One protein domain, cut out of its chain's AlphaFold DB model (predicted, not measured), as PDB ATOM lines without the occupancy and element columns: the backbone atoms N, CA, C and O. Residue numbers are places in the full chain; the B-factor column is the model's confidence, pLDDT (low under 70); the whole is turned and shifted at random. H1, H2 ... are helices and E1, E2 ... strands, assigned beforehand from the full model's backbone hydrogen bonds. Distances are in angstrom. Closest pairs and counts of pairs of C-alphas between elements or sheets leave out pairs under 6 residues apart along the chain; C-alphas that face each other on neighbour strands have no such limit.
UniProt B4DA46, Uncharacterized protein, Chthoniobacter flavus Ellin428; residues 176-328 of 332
ATOM      1  N   LEU A 176     140.211 153.660 137.127       84.38
ATOM      2  CA  LEU A 176     140.641 152.522 136.333       84.38
ATOM      3  C   LEU A 176     140.479 152.846 134.854       84.38
ATOM      4  O   LEU A 176     139.450 153.346 134.406       84.38
ATOM      5  N   VAL A 177     141.498 152.517 134.077       87.88
ATOM      6  CA  VAL A 177     141.507 152.667 132.628       87.88
ATOM      7  C   VAL A 177     141.690 151.290 132.019       87.88
ATOM      8  O   VAL A 177     142.728 150.660 132.204       87.88
ATOM      9  N   TRP A 178     140.688 150.826 131.283       91.12
ATOM     10  CA  TRP A 178     140.764 149.592 130.513       91.12
ATOM     11  C   TRP A 178     141.076 149.918 129.058       91.12
ATOM     12  O   TRP A 178     140.238 150.445 128.321       91.12
ATOM     13  N   ASP A 179     142.297 149.587 128.638       90.75
ATOM     14  CA  ASP A 179     142.699 149.684 127.239       90.75
ATOM     15  C   ASP A 179     142.148 148.504 126.430       90.75
ATOM     16  O   ASP A 179     142.631 147.375 126.501       90.75
ATOM     17  N   LEU A 180     141.152 148.791 125.598       91.12
ATOM     18  CA  LEU A 180     140.474 147.843 124.726       91.12
ATOM     19  C   LEU A 180     141.345 147.340 123.560       91.12
ATOM     20  O   LEU A 180     140.892 146.482 122.799       91.12
ATOM     21  N   ALA A 181     142.553 147.871 123.349       89.00
ATOM     22  CA  ALA A 181     143.498 147.301 122.388       89.00
ATOM     23  C   ALA A 181     144.313 146.149 122.994       89.00
ATOM     24  O   ALA A 181     144.626 145.187 122.294       89.00
ATOM     25  N   THR A 182     144.652 146.243 124.282       89.06
ATOM     26  CA  THR A 182     145.574 145.313 124.957       89.06
ATOM     27  C   THR A 182     144.935 144.485 126.070       89.06
ATOM     28  O   THR A 182     145.575 143.554 126.568       89.06
ATOM     29  N   ASP A 183     143.707 144.826 126.454       90.50
ATOM     30  CA  ASP A 183     142.956 144.316 127.603       90.50
ATOM     31  C   ASP A 183     143.606 144.553 128.967       90.50
ATOM     32  O   ASP A 183     143.191 143.968 129.962       90.50
ATOM     33  N   ASN A 184     144.607 145.427 129.042       87.62
ATOM     34  CA  ASN A 184     145.222 145.791 130.309       87.62
ATOM     35  C   ASN A 184     144.340 146.786 131.079       87.62
ATOM     36  O   ASN A 184     143.764 147.703 130.483       87.62
ATOM     37  N   LEU A 185     144.308 146.639 132.407       86.69
ATOM     38  CA  LEU A 185     143.876 147.701 133.310       86.69
ATOM     39  C   LEU A 185     145.073 148.517 133.774       86.69
ATOM     40  O   LEU A 185     146.146 147.975 134.050       86.69
ATOM     41  N   ILE A 186     144.856 149.819 133.896       77.00
ATOM     42  CA  ILE A 186     145.820 150.764 134.437       77.00
ATOM     43  C   ILE A 186     145.116 151.634 135.482       77.00
ATOM     44  O   ILE A 186     143.979 152.048 135.264       77.00
ATOM     45  N   VAL A 187     145.776 151.923 136.607       74.81
ATOM     46  CA  VAL A 187     145.295 152.943 137.550       74.81
ATOM     47  C   VAL A 187     145.832 154.301 137.142       74.81
ATOM     48  O   VAL A 187     147.035 154.515 136.994       74.81
ATOM     49  N   GLN A 188     144.912 155.237 137.016       71.81
ATOM     50  CA  GLN A 188     145.179 156.636 136.810       71.81
ATOM     51  C   GLN A 188     145.135 157.341 138.176       71.81
ATOM     52  O   GLN A 188     144.076 157.584 138.747       71.81
ATOM     53  N   THR A 189     146.316 157.653 138.714       56.44
ATOM     54  CA  THR A 189     146.486 158.355 140.002       56.44
ATOM     55  C   THR A 189     146.494 159.885 139.867       56.44
ATOM     56  O   THR A 189     146.579 160.599 140.863       56.44
ATOM     57  N   ASN A 190     146.421 160.417 138.643       54.81
ATOM     58  CA  ASN A 190     146.407 161.849 138.344       54.81
ATOM     59  C   ASN A 190     145.576 162.147 137.081       54.81
ATOM     60  O   ASN A 190     145.256 161.259 136.304       54.81
ATOM     61  N   SER A 191     145.229 163.409 136.820       52.53
ATOM     62  CA  SER A 191     144.403 163.804 135.661       52.53
ATOM     63  C   SER A 191     145.029 163.517 134.282       52.53
ATOM     64  O   SER A 191     144.397 163.771 133.259       52.53
ATOM     65  N   THR A 192     146.251 162.975 134.228       53.72
ATOM     66  CA  THR A 192     146.917 162.535 132.995       53.72
ATOM     67  C   THR A 192     146.773 161.020 132.843       53.72
ATOM     68  O   THR A 192     147.049 160.274 133.775       53.72
ATOM     69  N   LEU A 193     146.339 160.549 131.671       56.38
ATOM     70  CA  LEU A 193     146.244 159.118 131.368       56.38
ATOM     71  C   LEU A 193     147.655 158.513 131.279       56.38
ATOM     72  O   LEU A 193     148.259 158.475 130.209       56.38
ATOM     73  N   ASN A 194     148.198 158.050 132.400       59.47
ATOM     74  CA  ASN A 194     149.380 157.198 132.400       59.47
ATOM     75  C   ASN A 194     148.928 155.782 132.056       59.47
ATOM     76  O   ASN A 194     148.212 155.180 132.840       59.47
ATOM     77  N   LEU A 195     149.308 155.271 130.880       58.94
ATOM     78  CA  LEU A 195     148.867 153.966 130.364       58.94
ATOM     79  C   LEU A 195     149.887 152.837 130.582       58.94
ATOM     80  O   LEU A 195     149.861 151.836 129.869       58.94
ATOM     81  N   THR A 196     150.819 152.982 131.524       64.81
ATOM     82  CA  THR A 196     151.727 151.885 131.886       64.81
ATOM     83  C   THR A 196     150.907 150.719 132.436       64.81
ATOM     84  O   THR A 196     150.250 150.913 133.460       64.81
ATOM     85  N   PRO A 197     150.904 149.542 131.778       63.31
ATOM     86  CA  PRO A 197     150.096 148.407 132.209       63.31
ATOM     87  C   PRO A 197     150.343 148.066 133.676       63.31
ATOM     88  O   PRO A 197     151.485 148.112 134.131       63.31
ATOM     89  N   ALA A 198     149.288 147.693 134.402       60.12
ATOM     90  CA  ALA A 198     149.466 147.070 135.702       60.12
ATOM     91  C   ALA A 198     150.182 145.726 135.509       60.12
ATOM     92  O   ALA A 198     149.631 144.795 134.917       60.12
ATOM     93  N   ASP A 199     151.413 145.611 136.001       61.03
ATOM     94  CA  ASP A 199     152.043 144.305 136.129       61.03
ATOM     95  C   ASP A 199     151.278 143.495 137.179       61.03
ATOM     96  O   ASP A 199     150.967 143.992 138.262       61.03
ATOM     97  N   ARG A 200     151.035 142.205 136.910       63.84
ATOM     98  CA  ARG A 200     150.368 141.287 137.858       63.84
ATOM     99  C   ARG A 200     151.076 141.193 139.221       63.84
ATOM    100  O   ARG A 200     150.516 140.641 140.159       63.84
ATOM    101  N   ALA A 201     152.305 141.686 139.346       62.31
ATOM    102  CA  ALA A 201     153.055 141.687 140.597       62.31
ATOM    103  C   ALA A 201     152.817 142.936 141.465       62.31
ATOM    104  O   ALA A 201     153.133 142.899 142.652       62.31
ATOM    105  N   THR A 202     152.282 144.028 140.908       76.62
ATOM    106  CA  THR A 202     152.085 145.289 141.634       76.62
ATOM    107  C   THR A 202     150.598 145.505 141.892       76.62
ATOM    108  O   THR A 202     149.851 145.743 140.943       76.62
ATOM    109  N   PRO A 203     150.141 145.424 143.155       78.12
ATOM    110  CA  PRO A 203     148.764 145.733 143.490       78.12
ATOM    111  C   PRO A 203     148.424 147.182 143.146       78.12
ATOM    112  O   PRO A 203     149.196 148.091 143.451       78.12
ATOM    113  N   ILE A 204     147.271 147.395 142.516       76.75
ATOM    114  CA  ILE A 204     146.857 148.731 142.057       76.75
ATOM    115  C   ILE A 204     145.748 149.345 142.917       76.75
ATOM    116  O   ILE A 204     145.465 150.535 142.816       76.75
ATOM    117  N   LEU A 205     145.143 148.541 143.790       81.00
ATOM    118  CA  LEU A 205     144.126 148.953 144.750       81.00
ATOM    119  C   LEU A 205     144.395 148.280 146.088       81.00
ATOM    120  O   LEU A 205     144.946 147.179 146.130       81.00
ATOM    121  N   PHE A 206     143.965 148.936 147.157       81.12
ATOM    122  CA  PHE A 206     144.052 148.436 148.517       81.12
ATOM    123  C   PHE A 206     142.676 148.507 149.172       81.12
ATOM    124  O   PHE A 206     141.995 149.530 149.071       81.12
ATOM    125  N   PHE A 207     142.299 147.433 149.853       79.44
ATOM    126  CA  PHE A 207     141.051 147.334 150.588       79.44
ATOM    127  C   PHE A 207     141.272 146.661 151.944       79.44
ATOM    128  O   PHE A 207     142.149 145.805 152.090       79.44
ATOM    129  N   LYS A 208     140.415 147.002 152.901       77.69
ATOM    130  CA  LYS A 208     140.201 146.242 154.137       77.69
ATOM    131  C   LYS A 208     138.865 145.504 154.086       77.69
ATOM    132  O   LYS A 208     138.004 145.817 153.259       77.69
ATOM    133  N   GLU A 209     138.683 144.530 154.972       73.69
ATOM    134  CA  GLU A 209     137.357 143.949 155.196       73.69
ATOM    135  C   GLU A 209     136.354 145.053 155.569       73.69
ATOM    136  O   GLU A 209     136.698 146.004 156.272       73.69
ATOM    137  N   HIS A 210     135.122 144.943 155.064       74.31
ATOM    138  CA  HIS A 210     134.043 145.921 155.245       74.31
ATOM    139  C   HIS A 210     134.248 147.292 154.586       74.31
ATOM    140  O   HIS A 210     133.376 148.153 154.728       74.31
ATOM    141  N   ASP A 211     135.322 147.498 153.815       79.19
ATOM    142  CA  ASP A 211     135.436 148.694 152.984       79.19
ATOM    143  C   ASP A 211     134.339 148.708 151.907       79.19
ATOM    144  O   ASP A 211     134.163 147.760 151.132       79.19
ATOM    145  N   ASP A 212     133.653 149.845 151.832       82.31
ATOM    146  CA  ASP A 212     132.801 150.243 150.721       82.31
ATOM    147  C   ASP A 212     133.595 151.189 149.810       82.31
ATOM    148  O   ASP A 212     134.169 152.182 150.270       82.31
ATOM    149  N   ARG A 213     133.653 150.884 148.509       81.38
ATOM    150  CA  ARG A 213     134.358 151.716 147.519       81.38
ATOM    151  C   ARG A 213     133.544 151.854 146.245       81.38
ATOM    152  O   ARG A 213     132.898 150.909 145.807       81.38
ATOM    153  N   ILE A 214     133.641 153.014 145.604       84.00
ATOM    154  CA  ILE A 214     133.128 153.229 144.250       84.00
ATOM    155  C   ILE A 214     134.321 153.488 143.346       84.00
ATOM    156  O   ILE A 214     134.968 154.522 143.452       84.00
ATOM    157  N   LEU A 215     134.614 152.564 142.439       84.06
ATOM    158  CA  LEU A 215     135.645 152.783 141.432       84.06
ATOM    159  C   LEU A 215     135.033 153.381 140.181       84.06
ATOM    160  O   LEU A 215     133.909 153.049 139.805       84.06
ATOM    161  N   ARG A 216     135.805 154.216 139.492       86.62
ATOM    162  CA  ARG A 216     135.436 154.698 138.166       86.62
ATOM    163  C   ARG A 216     136.279 154.001 137.114       86.62
ATOM    164  O   ARG A 216     137.496 154.114 137.131       86.62
ATOM    165  N   LEU A 217     135.631 153.346 136.163       89.56
ATOM    166  CA  LEU A 217     136.250 152.699 135.019       89.56
ATOM    167  C   LEU A 217     136.033 153.526 133.747       89.56
ATOM    168  O   LEU A 217     134.905 153.880 133.407       89.56
ATOM    169  N   ARG A 218     137.105 153.785 133.001       89.19
ATOM    170  CA  ARG A 218     137.069 154.329 131.640       89.19
ATOM    171  C   ARG A 218     137.580 153.297 130.655       89.19
ATOM    172  O   ARG A 218     138.654 152.730 130.839       89.19
ATOM    173  N   THR A 219     136.852 153.108 129.567       91.75
ATOM    174  CA  THR A 219     137.316 152.314 128.432       91.75
ATOM    175  C   THR A 219     138.031 153.212 127.437       91.75
ATOM    176  O   THR A 219     137.492 154.237 127.022       91.75
ATOM    177  N   VAL A 220     139.244 152.834 127.043       90.19
ATOM    178  CA  VAL A 220     140.045 153.580 126.065       90.19
ATOM    179  C   VAL A 220     140.492 152.678 124.925       90.19
ATOM    180  O   VAL A 220     140.549 151.459 125.057       90.19
ATOM    181  N   LYS A 221     140.841 153.274 123.791       88.75
ATOM    182  CA  LYS A 221     141.554 152.605 122.703       88.75
ATOM    183  C   LYS A 221     142.521 153.609 122.098       88.75
ATOM    184  O   LYS A 221     142.104 154.687 121.689       88.75
ATOM    185  N   ASN A 222     143.808 153.264 122.046       83.75
ATOM    186  CA  ASN A 222     144.865 154.174 121.584       83.75
ATOM    187  C   ASN A 222     144.862 155.526 122.333       83.75
ATOM    188  O   ASN A 222     144.975 156.577 121.711       83.75
ATOM    189  N   ALA A 223     144.704 155.492 123.663       80.12
ATOM    190  CA  ALA A 223     144.615 156.660 124.556       80.12
ATOM    191  C   ALA A 223     143.377 157.568 124.407       80.12
ATOM    192  O   ALA A 223     143.212 158.491 125.202       80.12
ATOM    193  N   SER A 224     142.476 157.294 123.463       87.06
ATOM    194  CA  SER A 224     141.177 157.969 123.369       87.06
ATOM    195  C   SER A 224     140.118 157.216 124.164       87.06
ATOM    196  O   SER A 224     140.056 155.989 124.084       87.06
ATOM    197  N   ILE A 225     139.263 157.938 124.893       87.88
ATOM    198  CA  ILE A 225     138.087 157.355 125.549       87.88
ATOM    199  C   ILE A 225     137.136 156.824 124.476       87.88
ATOM    200  O   ILE A 225     136.905 157.462 123.450       87.88
ATOM    201  N   ILE A 226     136.613 155.624 124.708       90.69
ATOM    202  CA  ILE A 226     135.623 154.975 123.857       90.69
ATOM    203  C   ILE A 226     134.339 154.830 124.659       90.69
ATOM    204  O   ILE A 226     134.336 154.228 125.732       90.69
ATOM    205  N   ASP A 227     133.246 155.354 124.113       91.88
ATOM    206  CA  ASP A 227     131.897 155.085 124.595       91.88
ATOM    207  C   ASP A 227     131.368 153.813 123.919       91.88
ATOM    208  O   ASP A 227     131.235 153.757 122.696       91.88
ATOM    209  N   LEU A 228     131.108 152.773 124.716       90.50
ATOM    210  CA  LEU A 228     130.599 151.479 124.246       90.50
ATOM    211  C   LEU A 228     129.067 151.454 124.087       90.50
ATOM    212  O   LEU A 228     128.494 150.394 123.839       90.50
ATOM    213  N   GLY A 229     128.404 152.609 124.189       88.44
ATOM    214  CA  GLY A 229     126.960 152.744 124.018       88.44
ATOM    215  C   GLY A 229     126.197 152.629 125.335       88.44
ATOM    216  O   GLY A 229     126.722 152.946 126.401       88.44
ATOM    217  N   ALA A 230     124.919 152.253 125.263       88.25
ATOM    218  CA  ALA A 230     124.076 152.072 126.444       88.25
ATOM    219  C   ALA A 230     124.479 150.783 127.169       88.25
ATOM    220  O   ALA A 230     124.197 149.696 126.689       88.25
ATOM    221  N   ILE A 231     125.190 150.908 128.284       90.94
ATOM    222  CA  ILE A 231     125.549 149.780 129.143       90.94
ATOM    223  C   ILE A 231     124.452 149.685 130.196       90.94
ATOM    224  O   ILE A 231     124.157 150.697 130.833       90.94
ATOM    225  N   ASP A 232     123.844 148.508 130.328       90.38
ATOM    226  CA  ASP A 232     122.824 148.261 131.346       90.38
ATOM    227  C   ASP A 232     123.426 148.404 132.750       90.38
ATOM    228  O   ASP A 232     124.624 148.177 132.958       90.38
ATOM    229  N   ASP A 233     122.589 148.754 133.723       88.75
ATOM    230  CA  ASP A 233     123.003 148.722 135.121       88.75
ATOM    231  C   ASP A 233     123.454 147.298 135.494       88.75
ATOM    232  O   ASP A 233     122.954 146.298 134.974       88.75
ATOM    233  N   ASP A 234     124.462 147.217 136.356       91.56
ATOM    234  CA  ASP A 234     125.080 145.977 136.844       91.56
ATOM    235  C   ASP A 234     125.752 145.102 135.759       91.56
ATOM    236  O   ASP A 234     126.222 143.999 136.037       91.56
ATOM    237  N   ALA A 235     125.898 145.607 134.526       92.69
ATOM    238  CA  ALA A 235     126.568 144.895 133.433       92.69
ATOM    239  C   ALA A 235     128.109 144.890 133.517       92.69
ATOM    240  O   ALA A 235     128.761 144.246 132.684       92.69
ATOM    241  N   CYS A 236     128.697 145.611 134.480       94.75
ATOM    242  CA  CYS A 236     130.134 145.660 134.732       94.75
ATOM    243  C   CYS A 236     130.465 145.079 136.111       94.75
ATOM    244  O   CYS A 236     130.146 145.671 137.140       94.75
ATOM    245  N   LEU A 237     131.170 143.953 136.129       93.00
ATOM    246  CA  LEU A 237     131.492 143.213 137.344       93.00
ATOM    247  C   LEU A 237     132.992 143.231 137.615       93.00
ATOM    248  O   LEU A 237     133.799 143.138 136.690       93.00
ATOM    249  N   MET A 238     133.368 143.297 138.889       90.56
ATOM    250  CA  MET A 238     134.730 143.052 139.356       90.56
ATOM    251  C   MET A 238     134.763 141.723 140.107       90.56
ATOM    252  O   MET A 238     133.979 141.494 141.033       90.56
ATOM    253  N   VAL A 239     135.666 140.841 139.683       90.06
ATOM    254  CA  VAL A 239     135.659 139.430 140.076       90.06
ATOM    255  C   VAL A 239     137.038 139.003 140.552       90.06
ATOM    256  O   VAL A 239     138.012 139.091 139.804       90.06
ATOM    257  N   VAL A 240     137.116 138.484 141.775       87.81
ATOM    258  CA  VAL A 240     138.304 137.802 142.296       87.81
ATOM    259  C   VAL A 240     138.371 136.392 141.709       87.81
ATOM    260  O   VAL A 240     137.389 135.647 141.702       87.81
ATOM    261  N   LYS A 241     139.550 136.029 141.205       86.50
ATOM    262  CA  LYS A 241     139.847 134.718 140.630       86.50
ATOM    263  C   LYS A 241     140.483 133.815 141.680       86.50
ATOM    264  O   LYS A 241     141.591 134.087 142.139       86.50
ATOM    265  N   GLU A 242     139.819 132.710 141.996       77.69
ATOM    266  CA  GLU A 242     140.425 131.627 142.771       77.69
ATOM    267  C   GLU A 242     141.152 130.668 141.830       77.69
ATOM    268  O   GLU A 242     140.639 130.330 140.768       77.69
ATOM    269  N   VAL A 243     142.357 130.231 142.199       69.62
ATOM    270  CA  VAL A 243     143.167 129.343 141.345       69.62
ATOM    271  C   VAL A 243     142.635 127.909 141.380       69.62
ATOM    272  O   VAL A 243     142.594 127.238 140.355       69.62
ATOM    273  N   GLU A 244     142.162 127.458 142.539       72.75
ATOM    274  CA  GLU A 244     141.568 126.137 142.744       72.75
ATOM    275  C   GLU A 244     140.352 126.342 143.655       72.75
ATOM    276  O   GLU A 244     140.544 126.723 144.808       72.75
ATOM    277  N   PRO A 245     139.109 126.187 143.160       72.56
ATOM    278  CA  PRO A 245     138.688 125.343 142.034       72.56
ATOM    279  C   PRO A 245     138.478 126.068 140.680       72.56
ATOM    280  O   PRO A 245     137.620 125.648 139.909       72.56
ATOM    281  N   ASP A 246     139.219 127.138 140.366       78.31
ATOM    282  CA  ASP A 246     138.910 128.060 139.246       78.31
ATOM    283  C   ASP A 246     137.544 128.755 139.412       78.31
ATOM    284  O   ASP A 246     136.761 128.926 138.475       78.31
ATOM    285  N   ALA A 247     137.239 129.151 140.650       80.69
ATOM    286  CA  ALA A 247     136.024 129.886 140.961       80.69
ATOM    287  C   ALA A 247     136.163 131.388 140.673       80.69
ATOM    288  O   ALA A 247     137.253 131.965 140.567       80.69
ATOM    289  N   LYS A 248     134.997 132.015 140.533       85.31
ATOM    290  CA  LYS A 248     134.813 133.454 140.384       85.31
ATOM    291  C   LYS A 248     134.051 133.954 141.598       85.31
ATOM    292  O   LYS A 248     132.946 133.481 141.854       85.31
ATOM    293  N   ILE A 249     134.646 134.891 142.324       84.81
ATOM    294  CA  ILE A 249     133.998 135.564 143.447       84.81
ATOM    295  C   ILE A 249     133.710 136.995 143.016       84.81
ATOM    296  O   ILE A 249     134.622 137.802 142.848       84.81
ATOM    297  N   GLU A 250     132.438 137.301 142.813       88.12
ATOM    298  CA  GLU A 250     131.988 138.661 142.534       88.12
ATOM    299  C   GLU A 250     132.133 139.512 143.799       88.12
ATOM    300  O   GLU A 250     131.653 139.139 144.870       88.12
ATOM    301  N   ILE A 251     132.834 140.640 143.670       85.31
ATOM    302  CA  ILE A 251     133.046 141.607 144.763       85.31
ATOM    303  C   ILE A 251     132.391 142.963 144.481       85.31
ATOM    304  O   ILE A 251     132.359 143.845 145.339       85.31
ATOM    305  N   SER A 252     131.868 143.136 143.269       87.38
ATOM    306  CA  SER A 252     130.980 144.233 142.907       87.38
ATOM    307  C   SER A 252     129.530 143.803 143.069       87.38
ATOM    308  O   SER A 252     129.175 142.715 142.621       87.38
ATOM    309  N   THR A 253     128.686 144.668 143.623       79.38
ATOM    310  CA  THR A 253     127.237 144.403 143.693       79.38
ATOM    311  C   THR A 253     126.435 145.279 142.748       79.38
ATOM    312  O   THR A 253     125.321 144.907 142.397       79.38
ATOM    313  N   ASN A 254     126.982 146.434 142.352       89.25
ATOM    314  CA  ASN A 254     126.294 147.369 141.477       89.25
ATOM    315  C   ASN A 254     127.257 148.040 140.499       89.25
ATOM    316  O   ASN A 254     128.396 148.359 140.858       89.25
ATOM    317  N   SER A 255     126.782 148.329 139.290       91.69
ATOM    318  CA  SER A 255     127.509 149.182 138.352       91.69
ATOM    319  C   SER A 255     126.580 150.085 137.562       91.69
ATOM    320  O   SER A 255     125.486 149.672 137.202       91.69
ATOM    321  N   GLN A 256     127.027 151.298 137.254       90.81
ATOM    322  CA  GLN A 256     126.228 152.262 136.507       90.81
ATOM    323  C   GLN A 256     127.098 153.030 135.520       90.81
ATOM    324  O   GLN A 256     128.139 153.586 135.882       90.81
ATOM    325  N   LYS A 257     126.651 153.120 134.267       91.00
ATOM    326  CA  LYS A 257     127.268 154.015 133.289       91.00
ATOM    327  C   LYS A 257     126.902 155.471 133.596       91.00
ATOM    328  O   LYS A 257     125.734 155.803 133.774       91.00
ATOM    329  N   ILE A 258     127.895 156.356 133.573       87.75
ATOM    330  CA  ILE A 258     127.729 157.807 133.669       87.75
ATOM    331  C   ILE A 258     128.415 158.512 132.496       87.75
ATOM    332  O   ILE A 258     129.419 158.048 131.953       87.75
ATOM    333  N   GLY A 259     127.889 159.678 132.127       85.56
ATOM    334  CA  GLY A 259     128.440 160.478 131.035       85.56
ATOM    335  C   GLY A 259     128.284 159.830 129.653       85.56
ATOM    336  O   GLY A 259     127.748 158.736 129.484       85.56
ATOM    337  N   THR A 260     128.725 160.556 128.628       87.06
ATOM    338  CA  THR A 260     128.713 160.113 127.225       87.06
ATOM    339  C   THR A 260     129.946 160.642 126.501       87.06
ATOM    340  O   THR A 260     130.552 161.625 126.942       87.06
ATOM    341  N   GLY A 261     130.336 159.996 125.400       87.31
ATOM    342  CA  GLY A 261     131.493 160.417 124.602       87.31
ATOM    343  C   GLY A 261     132.778 160.466 125.435       87.31
ATOM    344  O   GLY A 261     133.088 159.516 126.149       87.31
ATOM    345  N   ASP A 262     133.496 161.590 125.402       84.69
ATOM    346  CA  ASP A 262     134.750 161.769 126.157       84.69
ATOM    347  C   ASP A 262     134.551 161.829 127.682       84.69
ATOM    348  O   ASP A 262     135.507 161.695 128.442       84.69
ATOM    349  N   ALA A 263     133.314 162.018 128.149       82.00
ATOM    350  CA  ALA A 263     132.969 161.962 129.567       82.00
ATOM    351  C   ALA A 263     132.500 160.566 130.016       82.00
ATOM    352  O   ALA A 263     132.175 160.396 131.191       82.00
ATOM    353  N   ASN A 264     132.441 159.583 129.108       86.94
ATOM    354  CA  ASN A 264     131.966 158.235 129.411       86.94
ATOM    355  C   ASN A 264     132.794 157.581 130.526       86.94
ATOM    356  O   ASN A 264     134.028 157.557 130.488       86.94
ATOM    357  N   SER A 265     132.112 157.026 131.522       89.12
ATOM    358  CA  SER A 265     132.708 156.230 132.590       89.12
ATOM    359  C   SER A 265     131.683 155.256 133.167       89.12
ATOM    360  O   SER A 265     130.480 155.437 133.010       89.12
ATOM    361  N   ILE A 266     132.153 154.232 133.867       91.19
ATOM    362  CA  ILE A 266     131.313 153.275 134.588       91.19
ATOM    363  C   ILE A 266     131.698 153.355 136.060       91.19
ATOM    364  O   ILE A 266     132.874 153.225 136.396       91.19
ATOM    365  N   LEU A 267     130.730 153.611 136.929       89.75
ATOM    366  CA  LEU A 267     130.899 153.475 138.368       89.75
ATOM    367  C   LEU A 267     130.689 152.012 138.739       89.75
ATOM    368  O   LEU A 267     129.727 151.399 138.285       89.75
ATOM    369  N   ILE A 268     131.582 151.464 139.552       90.12
ATOM    370  CA  ILE A 268     131.506 150.094 140.054       90.12
ATOM    371  C   ILE A 268     131.534 150.190 141.571       90.12
ATOM    372  O   ILE A 268     132.537 150.619 142.148       90.12
ATOM    373  N   TYR A 269     130.433 149.817 142.211       88.88
ATOM    374  CA  TYR A 269     130.364 149.723 143.658       88.88
ATOM    375  C   TYR A 269     130.903 148.367 144.101       88.88
ATOM    376  O   TYR A 269     130.432 147.312 143.667       88.88
ATOM    377  N   ILE A 270     131.913 148.428 144.956       86.81
ATOM    378  CA  ILE A 270     132.624 147.291 145.509       86.81
ATOM    379  C   ILE A 270     132.331 147.248 146.990       86.81
ATOM    380  O   ILE A 270     132.490 148.247 147.701       86.81
ATOM    381  N   LYS A 271     131.980 146.051 147.442       81.94
ATOM    382  CA  LYS A 271     131.841 145.749 148.851       81.94
ATOM    383  C   LYS A 271     132.582 144.461 149.141       81.94
ATOM    384  O   LYS A 271     132.207 143.393 148.660       81.94
ATOM    385  N   LEU A 272     133.634 144.560 149.947       75.38
ATOM    386  CA  LEU A 272     134.316 143.376 150.456       75.38
ATOM    387  C   LEU A 272     133.564 142.853 151.680       75.38
ATOM    388  O   LEU A 272     133.926 143.133 152.823       75.38
ATOM    389  N   ASN A 273     132.472 142.130 151.432       67.06
ATOM    390  CA  ASN A 273     131.724 141.424 152.464       67.06
ATOM    391  C   ASN A 273     131.179 140.074 151.965       67.06
ATOM    392  O   ASN A 273     131.099 139.811 150.769       67.06
ATOM    393  N   GLY A 274     130.759 139.223 152.905       56.88
ATOM    394  CA  GLY A 274     129.926 138.055 152.616       56.88
ATOM    395  C   GLY A 274     130.623 136.696 152.716       56.88
ATOM    396  O   GLY A 274     131.845 136.562 152.672       56.88
ATOM    397  N   SER A 275     129.799 135.651 152.832       55.34
ATOM    398  CA  SER A 275     130.218 134.246 152.942       55.34
ATOM    399  C   SER A 275     131.000 133.723 151.728       55.34
ATOM    400  O   SER A 275     131.612 132.665 151.817       55.34
ATOM    401  N   SER A 276     130.970 134.438 150.598       55.56
ATOM    402  CA  SER A 276     131.682 134.122 149.352       55.56
ATOM    403  C   SER A 276     133.178 134.442 149.415       55.56
ATOM    404  O   SER A 276     133.977 133.691 148.870       55.56
ATOM    405  N   LEU A 277     133.565 135.512 150.117       64.00
ATOM    406  CA  LEU A 277     134.963 135.841 150.420       64.00
ATOM    407  C   LEU A 277     135.446 135.149 151.696       64.00
ATOM    408  O   LEU A 277     136.648 135.010 151.889       64.00
ATOM    409  N   ALA A 278     134.526 134.679 152.544       61.56
ATOM    410  CA  ALA A 278     134.858 134.070 153.824       61.56
ATOM    411  C   ALA A 278     135.789 132.860 153.698       61.56
ATOM    412  O   ALA A 278     136.574 132.671 154.598       61.56
ATOM    413  N   GLY A 279     135.768 132.066 152.620       60.41
ATOM    414  CA  GLY A 279     136.739 130.971 152.434       60.41
ATOM    415  C   GLY A 279     138.137 131.444 152.006       60.41
ATOM    416  O   GLY A 279     139.145 130.905 152.453       60.41
ATOM    417  N   ALA A 280     138.206 132.488 151.173       56.66
ATOM    418  CA  ALA A 280     139.457 133.083 150.693       56.66
ATOM    419  C   ALA A 280     140.112 134.029 151.722       56.66
ATOM    420  O   ALA A 280     141.325 134.274 151.684       56.66
ATOM    421  N   LEU A 281     139.300 134.568 152.635       59.53
ATOM    422  CA  LEU A 281     139.683 135.460 153.726       59.53
ATOM    423  C   LEU A 281     139.583 134.786 155.106       59.53
ATOM    424  O   LEU A 281     139.941 135.426 156.087       59.53
ATOM    425  N   SER A 282     139.120 133.528 155.211       54.38
ATOM    426  CA  SER A 282     138.917 132.880 156.517       54.38
ATOM    427  C   SER A 282     140.217 132.765 157.282       54.38
ATOM    428  O   SER A 282     141.228 132.274 156.778       54.38
ATOM    429  N   ASN A 283     140.098 133.150 158.543       53.31
ATOM    430  CA  ASN A 283     141.106 133.141 159.582       53.31
ATOM    431  C   ASN A 283     141.660 131.725 159.814       53.31
ATOM    432  O   ASN A 283     141.133 130.961 160.625       53.31
ATOM    433  N   TYR A 284     142.776 131.392 159.172       55.38
ATOM    434  CA  TYR A 284     143.818 130.713 159.933       55.38
ATOM    435  C   TYR A 284     144.411 131.771 160.869       55.38
ATOM    436  O   TYR A 284     144.770 132.852 160.413       55.38
ATOM    437  N   GLU A 285     144.493 131.496 162.173       54.81
ATOM    438  CA  GLU A 285     145.104 132.412 163.161       54.81
ATOM    439  C   GLU A 285     146.517 132.873 162.737       54.81
ATOM    440  O   GLU A 285     146.957 133.966 163.092       54.81
ATOM    441  N   ASP A 286     147.194 132.063 161.916       55.44
ATOM    442  CA  ASP A 286     148.517 132.321 161.343       55.44
ATOM    443  C   ASP A 286     148.526 133.363 160.201       55.44
ATOM    444  O   ASP A 286     149.572 133.943 159.911       55.44
ATOM    445  N   ASP A 287     147.376 133.643 159.578       58.12
ATOM    446  CA  ASP A 287     147.227 134.574 158.446       58.12
ATOM    447  C   ASP A 287     146.805 135.991 158.888       58.12
ATOM    448  O   ASP A 287     146.592 136.890 158.067       58.12
ATOM    449  N   LYS A 288     146.698 136.222 160.196       62.06
ATOM    450  CA  LYS A 288     146.356 137.517 160.788       62.06
ATOM    451  C   LYS A 288     147.411 138.586 160.488       62.06
ATOM    452  O   LYS A 288     148.608 138.356 160.654       62.06
ATOM    453  N   GLY A 289     146.967 139.793 160.119       62.84
ATOM    454  CA  GLY A 289     147.873 140.904 159.803       62.84
ATOM    455  C   GLY A 289     148.711 140.650 158.548       62.84
ATOM    456  O   GLY A 289     149.749 141.287 158.350       62.84
ATOM    457  N   THR A 290     148.283 139.692 157.719       73.06
ATOM    458  CA  THR A 290     148.888 139.414 156.420       73.06
ATOM    459  C   THR A 290     148.120 140.109 155.302       73.06
ATOM    460  O   THR A 290     147.054 140.703 155.480       73.06
ATOM    461  N   ILE A 291     148.710 140.047 154.117       78.31
ATOM    462  CA  ILE A 291     148.209 140.674 152.908       78.31
ATOM    463  C   ILE A 291     147.858 139.574 151.913       78.31
ATOM    464  O   ILE A 291     148.715 138.764 151.556       78.31
ATOM    465  N   LEU A 292     146.626 139.599 151.406       79.88
ATOM    466  CA  LEU A 292     146.238 138.816 150.242       79.88
ATOM    467  C   LEU A 292     146.426 139.652 148.973       79.88
ATOM    468  O   LEU A 292     145.729 140.643 148.757       79.88
ATOM    469  N   ASN A 293     147.339 139.214 148.107       83.88
ATOM    470  CA  ASN A 293     147.442 139.713 146.737       83.88
ATOM    471  C   ASN A 293     146.472 138.925 145.852       83.88
ATOM    472  O   ASN A 293     146.807 137.850 145.350       83.88
ATOM    473  N   ALA A 294     145.256 139.442 145.701       83.94
ATOM    474  CA  ALA A 294     144.197 138.796 144.940       83.94
ATOM    475  C   ALA A 294     144.321 139.119 143.447       83.94
ATOM    476  O   ALA A 294     144.482 140.280 143.066       83.94
ATOM    477  N   LEU A 295     144.209 138.091 142.600       87.88
ATOM    478  CA  LEU A 295     144.054 138.267 141.158       87.88
ATOM    479  C   LEU A 295     142.598 138.601 140.844       87.88
ATOM    480  O   LEU A 295     141.690 137.895 141.276       87.88
ATOM    481  N   VAL A 296     142.390 139.656 140.069       88.38
ATOM    482  CA  VAL A 296     141.070 140.206 139.763       88.38
ATOM    483  C   VAL A 296     140.940 140.469 138.271       88.38
ATOM    484  O   VAL A 296     141.920 140.811 137.610       88.38
ATOM    485  N   GLU A 297     139.732 140.326 137.741       91.75
ATOM    486  CA  GLU A 297     139.357 140.754 136.392       91.75
ATOM    487  C   GLU A 297     138.098 141.626 136.424       91.75
ATOM    488  O   GLU A 297     137.286 141.534 137.350       91.75
ATOM    489  N   ILE A 298     137.947 142.483 135.413       93.69
ATOM    490  CA  ILE A 298     136.682 143.160 135.128       93.69
ATOM    491  C   ILE A 298     135.990 142.425 133.993       93.69
ATOM    492  O   ILE A 298     136.593 142.151 132.952       93.69
ATOM    493  N   GLU A 299     134.708 142.157 134.175       95.12
ATOM    494  CA  GLU A 299     133.825 141.665 133.133       95.12
ATOM    495  C   GLU A 299     132.837 142.749 132.739       95.12
ATOM    496  O   GLU A 299     132.231 143.380 133.596       95.12
ATOM    497  N   LEU A 300     132.657 142.954 131.439       95.62
ATOM    498  CA  LEU A 300     131.729 143.943 130.918       95.62
ATOM    499  C   LEU A 300     130.864 143.329 129.825       95.62
ATOM    500  O   LEU A 300     131.385 142.764 128.856       95.62
ATOM    501  N   THR A 301     129.554 143.503 129.957       95.31
ATOM    502  CA  THR A 301     128.584 143.249 128.890       95.31
ATOM    503  C   THR A 301     128.090 144.577 128.321       95.31
ATOM    504  O   THR A 301     127.775 145.498 129.066       95.31
ATOM    505  N   TYR A 302     128.051 144.704 126.996       94.12
ATOM    506  CA  TYR A 302     127.621 145.925 126.310       94.12
ATOM    507  C   TYR A 302     126.913 145.592 124.987       94.12
ATOM    508  O   TYR A 302     127.103 144.492 124.461       94.12
ATOM    509  N   PRO A 303     126.093 146.495 124.423       93.19
ATOM    510  CA  PRO A 303     125.395 146.244 123.167       93.19
ATOM    511  C   PRO A 303     126.368 145.960 122.030       93.19
ATOM    512  O   PRO A 303     127.433 146.567 121.931       93.19
ATOM    513  N   ASN A 304     125.984 145.063 121.129       92.50
ATOM    514  CA  ASN A 304     126.744 144.819 119.917       92.50
ATOM    515  C   ASN A 304     126.439 145.917 118.885       92.50
ATOM    516  O   ASN A 304     125.343 145.929 118.320       92.50
ATOM    517  N   PRO A 305     127.390 146.819 118.569       88.56
ATOM    518  CA  PRO A 305     127.114 147.910 117.638       88.56
ATOM    519  C   PRO A 305     127.040 147.437 116.177       88.56
ATOM    520  O   PRO A 305     126.618 148.198 115.311       88.56
ATOM    521  N   TYR A 306     127.462 146.203 115.884       90.25
ATOM    522  CA  TYR A 306     127.544 145.670 114.522       90.25
ATOM    523  C   TYR A 306     126.361 144.774 114.152       90.25
ATOM    524  O   TYR A 306     126.006 144.687 112.977       90.25
ATOM    525  N   PHE A 307     125.750 144.106 115.134       89.06
ATOM    526  CA  PHE A 307     124.660 143.160 114.905       89.06
ATOM    527  C   PHE A 307     123.540 143.376 115.918       89.06
ATOM    528  O   PHE A 307     123.733 143.196 117.114       89.06
ATOM    529  N   ALA A 308     122.344 143.702 115.426       77.62
ATOM    530  CA  ALA A 308     121.191 143.989 116.277       77.62
ATOM    531  C   ALA A 308     120.542 142.738 116.900       77.62
ATOM    532  O   ALA A 308     119.795 142.860 117.863       77.62
ATOM    533  N   SER A 309     120.774 141.542 116.342       79.75
ATOM    534  CA  SER A 309     120.004 140.343 116.705       79.75
ATOM    535  C   SER A 309     120.829 139.197 117.278       79.75
ATOM    536  O   SER A 309     120.357 138.528 118.195       79.75
ATOM    537  N   THR A 310     122.032 138.904 116.774       89.38
ATOM    538  CA  THR A 310     122.831 137.789 117.314       89.38
ATOM    539  C   THR A 310     124.338 137.962 117.076       89.38
ATOM    540  O   THR A 310     124.758 137.979 115.919       89.38
ATOM    541  N   PRO A 311     125.163 138.024 118.143       88.81
ATOM    542  CA  PRO A 311     124.754 138.260 119.531       88.81
ATOM    543  C   PRO A 311     124.333 139.731 119.703       88.81
ATOM    544  O   PRO A 311     125.008 140.615 119.185       88.81
ATOM    545  N   ALA A 312     123.222 140.004 120.395       89.06
ATOM    546  CA  ALA A 312     122.753 141.378 120.633       89.06
ATOM    547  C   ALA A 312     123.645 142.145 121.631       89.06
ATOM    548  O   ALA A 312     123.714 143.372 121.598       89.06
ATOM    549  N   THR A 313     124.368 141.416 122.479       92.88
ATOM    550  CA  THR A 313     125.349 141.943 123.428       92.88
ATOM    551  C   THR A 313     126.696 141.256 123.238       92.88
ATOM    552  O   THR A 313     126.788 140.108 122.800       92.88
ATOM    553  N   LEU A 314     127.766 141.974 123.544       94.06
ATOM    554  CA  LEU A 314     129.128 141.471 123.582       94.06
ATOM    555  C   LEU A 314     129.571 141.407 125.038       94.06
ATOM    556  O   LEU A 314     129.341 142.344 125.796       94.06
ATOM    557  N   ARG A 315     130.239 140.313 125.409       93.50
ATOM    558  CA  ARG A 315     130.927 140.177 126.694       93.50
ATOM    559  C   ARG A 315     132.424 140.304 126.469       93.50
ATOM    560  O   ARG A 315     132.969 139.701 125.541       93.50
ATOM    561  N   ARG A 316     133.086 141.067 127.329       93.75
ATOM    562  CA  ARG A 316     134.539 141.219 127.352       93.75
ATOM    563  C   ARG A 316     135.041 141.041 128.777       93.75
ATOM    564  O   ARG A 316     134.360 141.431 129.718       93.75
ATOM    565  N   THR A 317     136.236 140.485 128.915       94.00
ATOM    566  CA  THR A 317     136.917 140.328 130.201       94.00
ATOM    567  C   THR A 317     138.299 140.935 130.080       94.00
ATOM    568  O   THR A 317     138.965 140.762 129.055       94.00
ATOM    569  N   SER A 318     138.712 141.693 131.088       93.12
ATOM    570  CA  SER A 318     140.042 142.274 131.111       93.12
ATOM    571  C   SER A 318     141.106 141.203 131.325       93.12
ATOM    572  O   SER A 318     140.833 140.099 131.793       93.12
ATOM    573  N   LYS A 319     142.369 141.543 131.072       90.38
ATOM    574  CA  LYS A 319     143.464 140.797 131.688       90.38
ATOM    575  C   LYS A 319     143.373 140.915 133.201       90.38
ATOM    576  O   LYS A 319     142.884 141.912 133.738       90.38
ATOM    577  N   THR A 320     143.882 139.888 133.869       88.88
ATOM    578  CA  THR A 320     143.959 139.892 135.322       88.88
ATOM    579  C   THR A 320     144.961 140.931 135.807       88.88
ATOM    580  O   THR A 320     146.044 141.090 135.237       88.88
ATOM    581  N   PHE A 321     144.598 141.610 136.883       87.00
ATOM    582  CA  PHE A 321     145.437 142.533 137.636       87.00
ATOM    583  C   PHE A 321     145.388 142.153 139.115       87.00
ATOM    584  O   PHE A 321     144.620 141.277 139.510       87.00
ATOM    585  N   THR A 322     146.224 142.788 139.928       86.12
ATOM    586  CA  THR A 322     146.331 142.448 141.349       86.12
ATOM    587  C   THR A 322     145.772 143.567 142.211       86.12
ATOM    588  O   THR A 322     146.040 144.746 141.964       86.12
ATOM    589  N   ILE A 323     145.005 143.196 143.232       85.06
ATOM    590  CA  ILE A 323     144.615 144.083 144.333       85.06
ATOM    591  C   ILE A 323     145.165 143.537 145.642       85.06
ATOM    592  O   ILE A 323     145.436 142.342 145.771       85.06
ATOM    593  N   GLN A 324     145.306 144.426 146.611       86.38
ATOM    594  CA  GLN A 324     145.741 144.098 147.949       86.38
ATOM    595  C   GLN A 324     144.541 144.128 148.893       86.38
ATOM    596  O   GLN A 324     143.832 145.131 148.958       86.38
ATOM    597  N   ILE A 325     144.331 143.041 149.627       82.12
ATOM    598  CA  ILE A 325     143.313 142.957 150.675       82.12
ATOM    599  C   ILE A 325     144.039 142.693 151.993       82.12
ATOM    600  O   ILE A 325     144.771 141.705 152.114       82.12
ATOM    601  N   GLU A 326     143.887 143.594 152.960       78.88
ATOM    602  CA  GLU A 326     144.391 143.374 154.315       78.88
ATOM    603  C   GLU A 326     143.462 142.418 155.066       78.88
ATOM    604  O   GLU A 326     142.242 142.591 155.066       78.88
ATOM    605  N   ARG A 327     144.056 141.398 155.691       73.56
ATOM    606  CA  ARG A 327     143.344 140.460 156.561       73.56
ATOM    607  C   ARG A 327     143.412 140.989 157.993       73.56
ATOM    608  O   ARG A 327     144.432 140.834 158.672       73.56
ATOM    609  N   ASP A 328     142.348 141.671 158.407       63.47
ATOM    610  CA  ASP A 328     142.237 142.291 159.728       63.47
ATOM    611  C   ASP A 328     141.802 141.283 160.813       63.47
ATOM    612  O   ASP A 328     141.412 140.146 160.553       63.47
TER     613      ASP A 328
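Overview. This is residues 176 to 328 of the 332 residues of an uncharacterized protein of Chthoniobacter flavus Ellin428 (UniProt B4DA46). What would one see first? Two strongly twisted sheets lie partly face to face as a sandwich, one sheet over the other, their strands crossed at 43 degrees. In one sheet the long strand E9 has E5 and then E6 on one side, E10 and E11 on the other, and E3 beyond E11; the other sheet runs E2 E1 E4 E8 E7 and is mixed. What is it made of, and how large is it? The printed part has 153 residues with eleven named strands and one short helix, in the order E1 to E8, H1, E9 to E11; the class is mostly strand, with under half of the residues in named elements. It is compact, with a radius of gyration of the C-alphas of 16.2 A and spans of 53 by 35 by 25 A.

Along the chain. Where do the first strands lie? E1, residues 176 to 179, begins at C-alpha 176 (140.641, 152.522, 136.333). E2 is residues 185 to 188, E3 206 to 208, and E4 212 to 221, 29.4 A long. What follows? E5 is residues 236 to 241, E6 248 to 250, E7 252 to 258, 16.7 A long, and E8 265 to 271, 19.4 A long. Where does the last part run? H1 is residues 278 to 281, E9 291 to 303, 37.9 A long, E10 313 to 317, and E11 321 to 326, 16.7 A long, ending at C-alpha 326 (144.391, 143.374, 154.315).

Arrangement. How is the sheet of E1 joined? E1 and E2 form a hairpin, with N 177 and O 186 2.8 A apart, while E1 and E4 are parallel, with N 178 and O 218 2.8 A apart. E4 and E8 are antiparallel, with N 215 and O 268 2.9 A apart, and the hairpin of E7 and E8 has N 256 and O 267 2.9 A apart. How is the other sheet joined? E9 pairs in staggered fashion, antiparallel to E11 with N 294 and O 323 2.9 A apart, to E5 with N 239 and O 297 2.9 A apart, and to E10 with N 302 and O 314 2.9 A apart. E5 and E6 form a hairpin, with N 240 and O 249 2.8 A apart; E3 and E11 are parallel, with N 207 and O 324 2.9 A apart. Where do the sheets meet, and where is H1? E6 runs on into E7 across one residue at 63 degrees, and the closest C-alphas of E5 and E7, Met 238 and Ser 252, are 5.3 A apart. H1 only grazes the sheet of E9 with residues 280 to 281; it is too short for an O i to N i+4 pair, and its one O i to N i+3 pair is not within range.

Size, cuts and confidence. How far does it reach? The two C-alphas farthest apart, of Asp 286 and Ala 308, are 54.0 A apart. Is it unbroken, and which links are long? The printed part has no cut, and the links E2 to E3 and E4 to E5 are long. Where is confidence low? The mean pLDDT of the printed part is 80.6, and residues 189 to 201, 243, 273 to 289 and 328 are under 70.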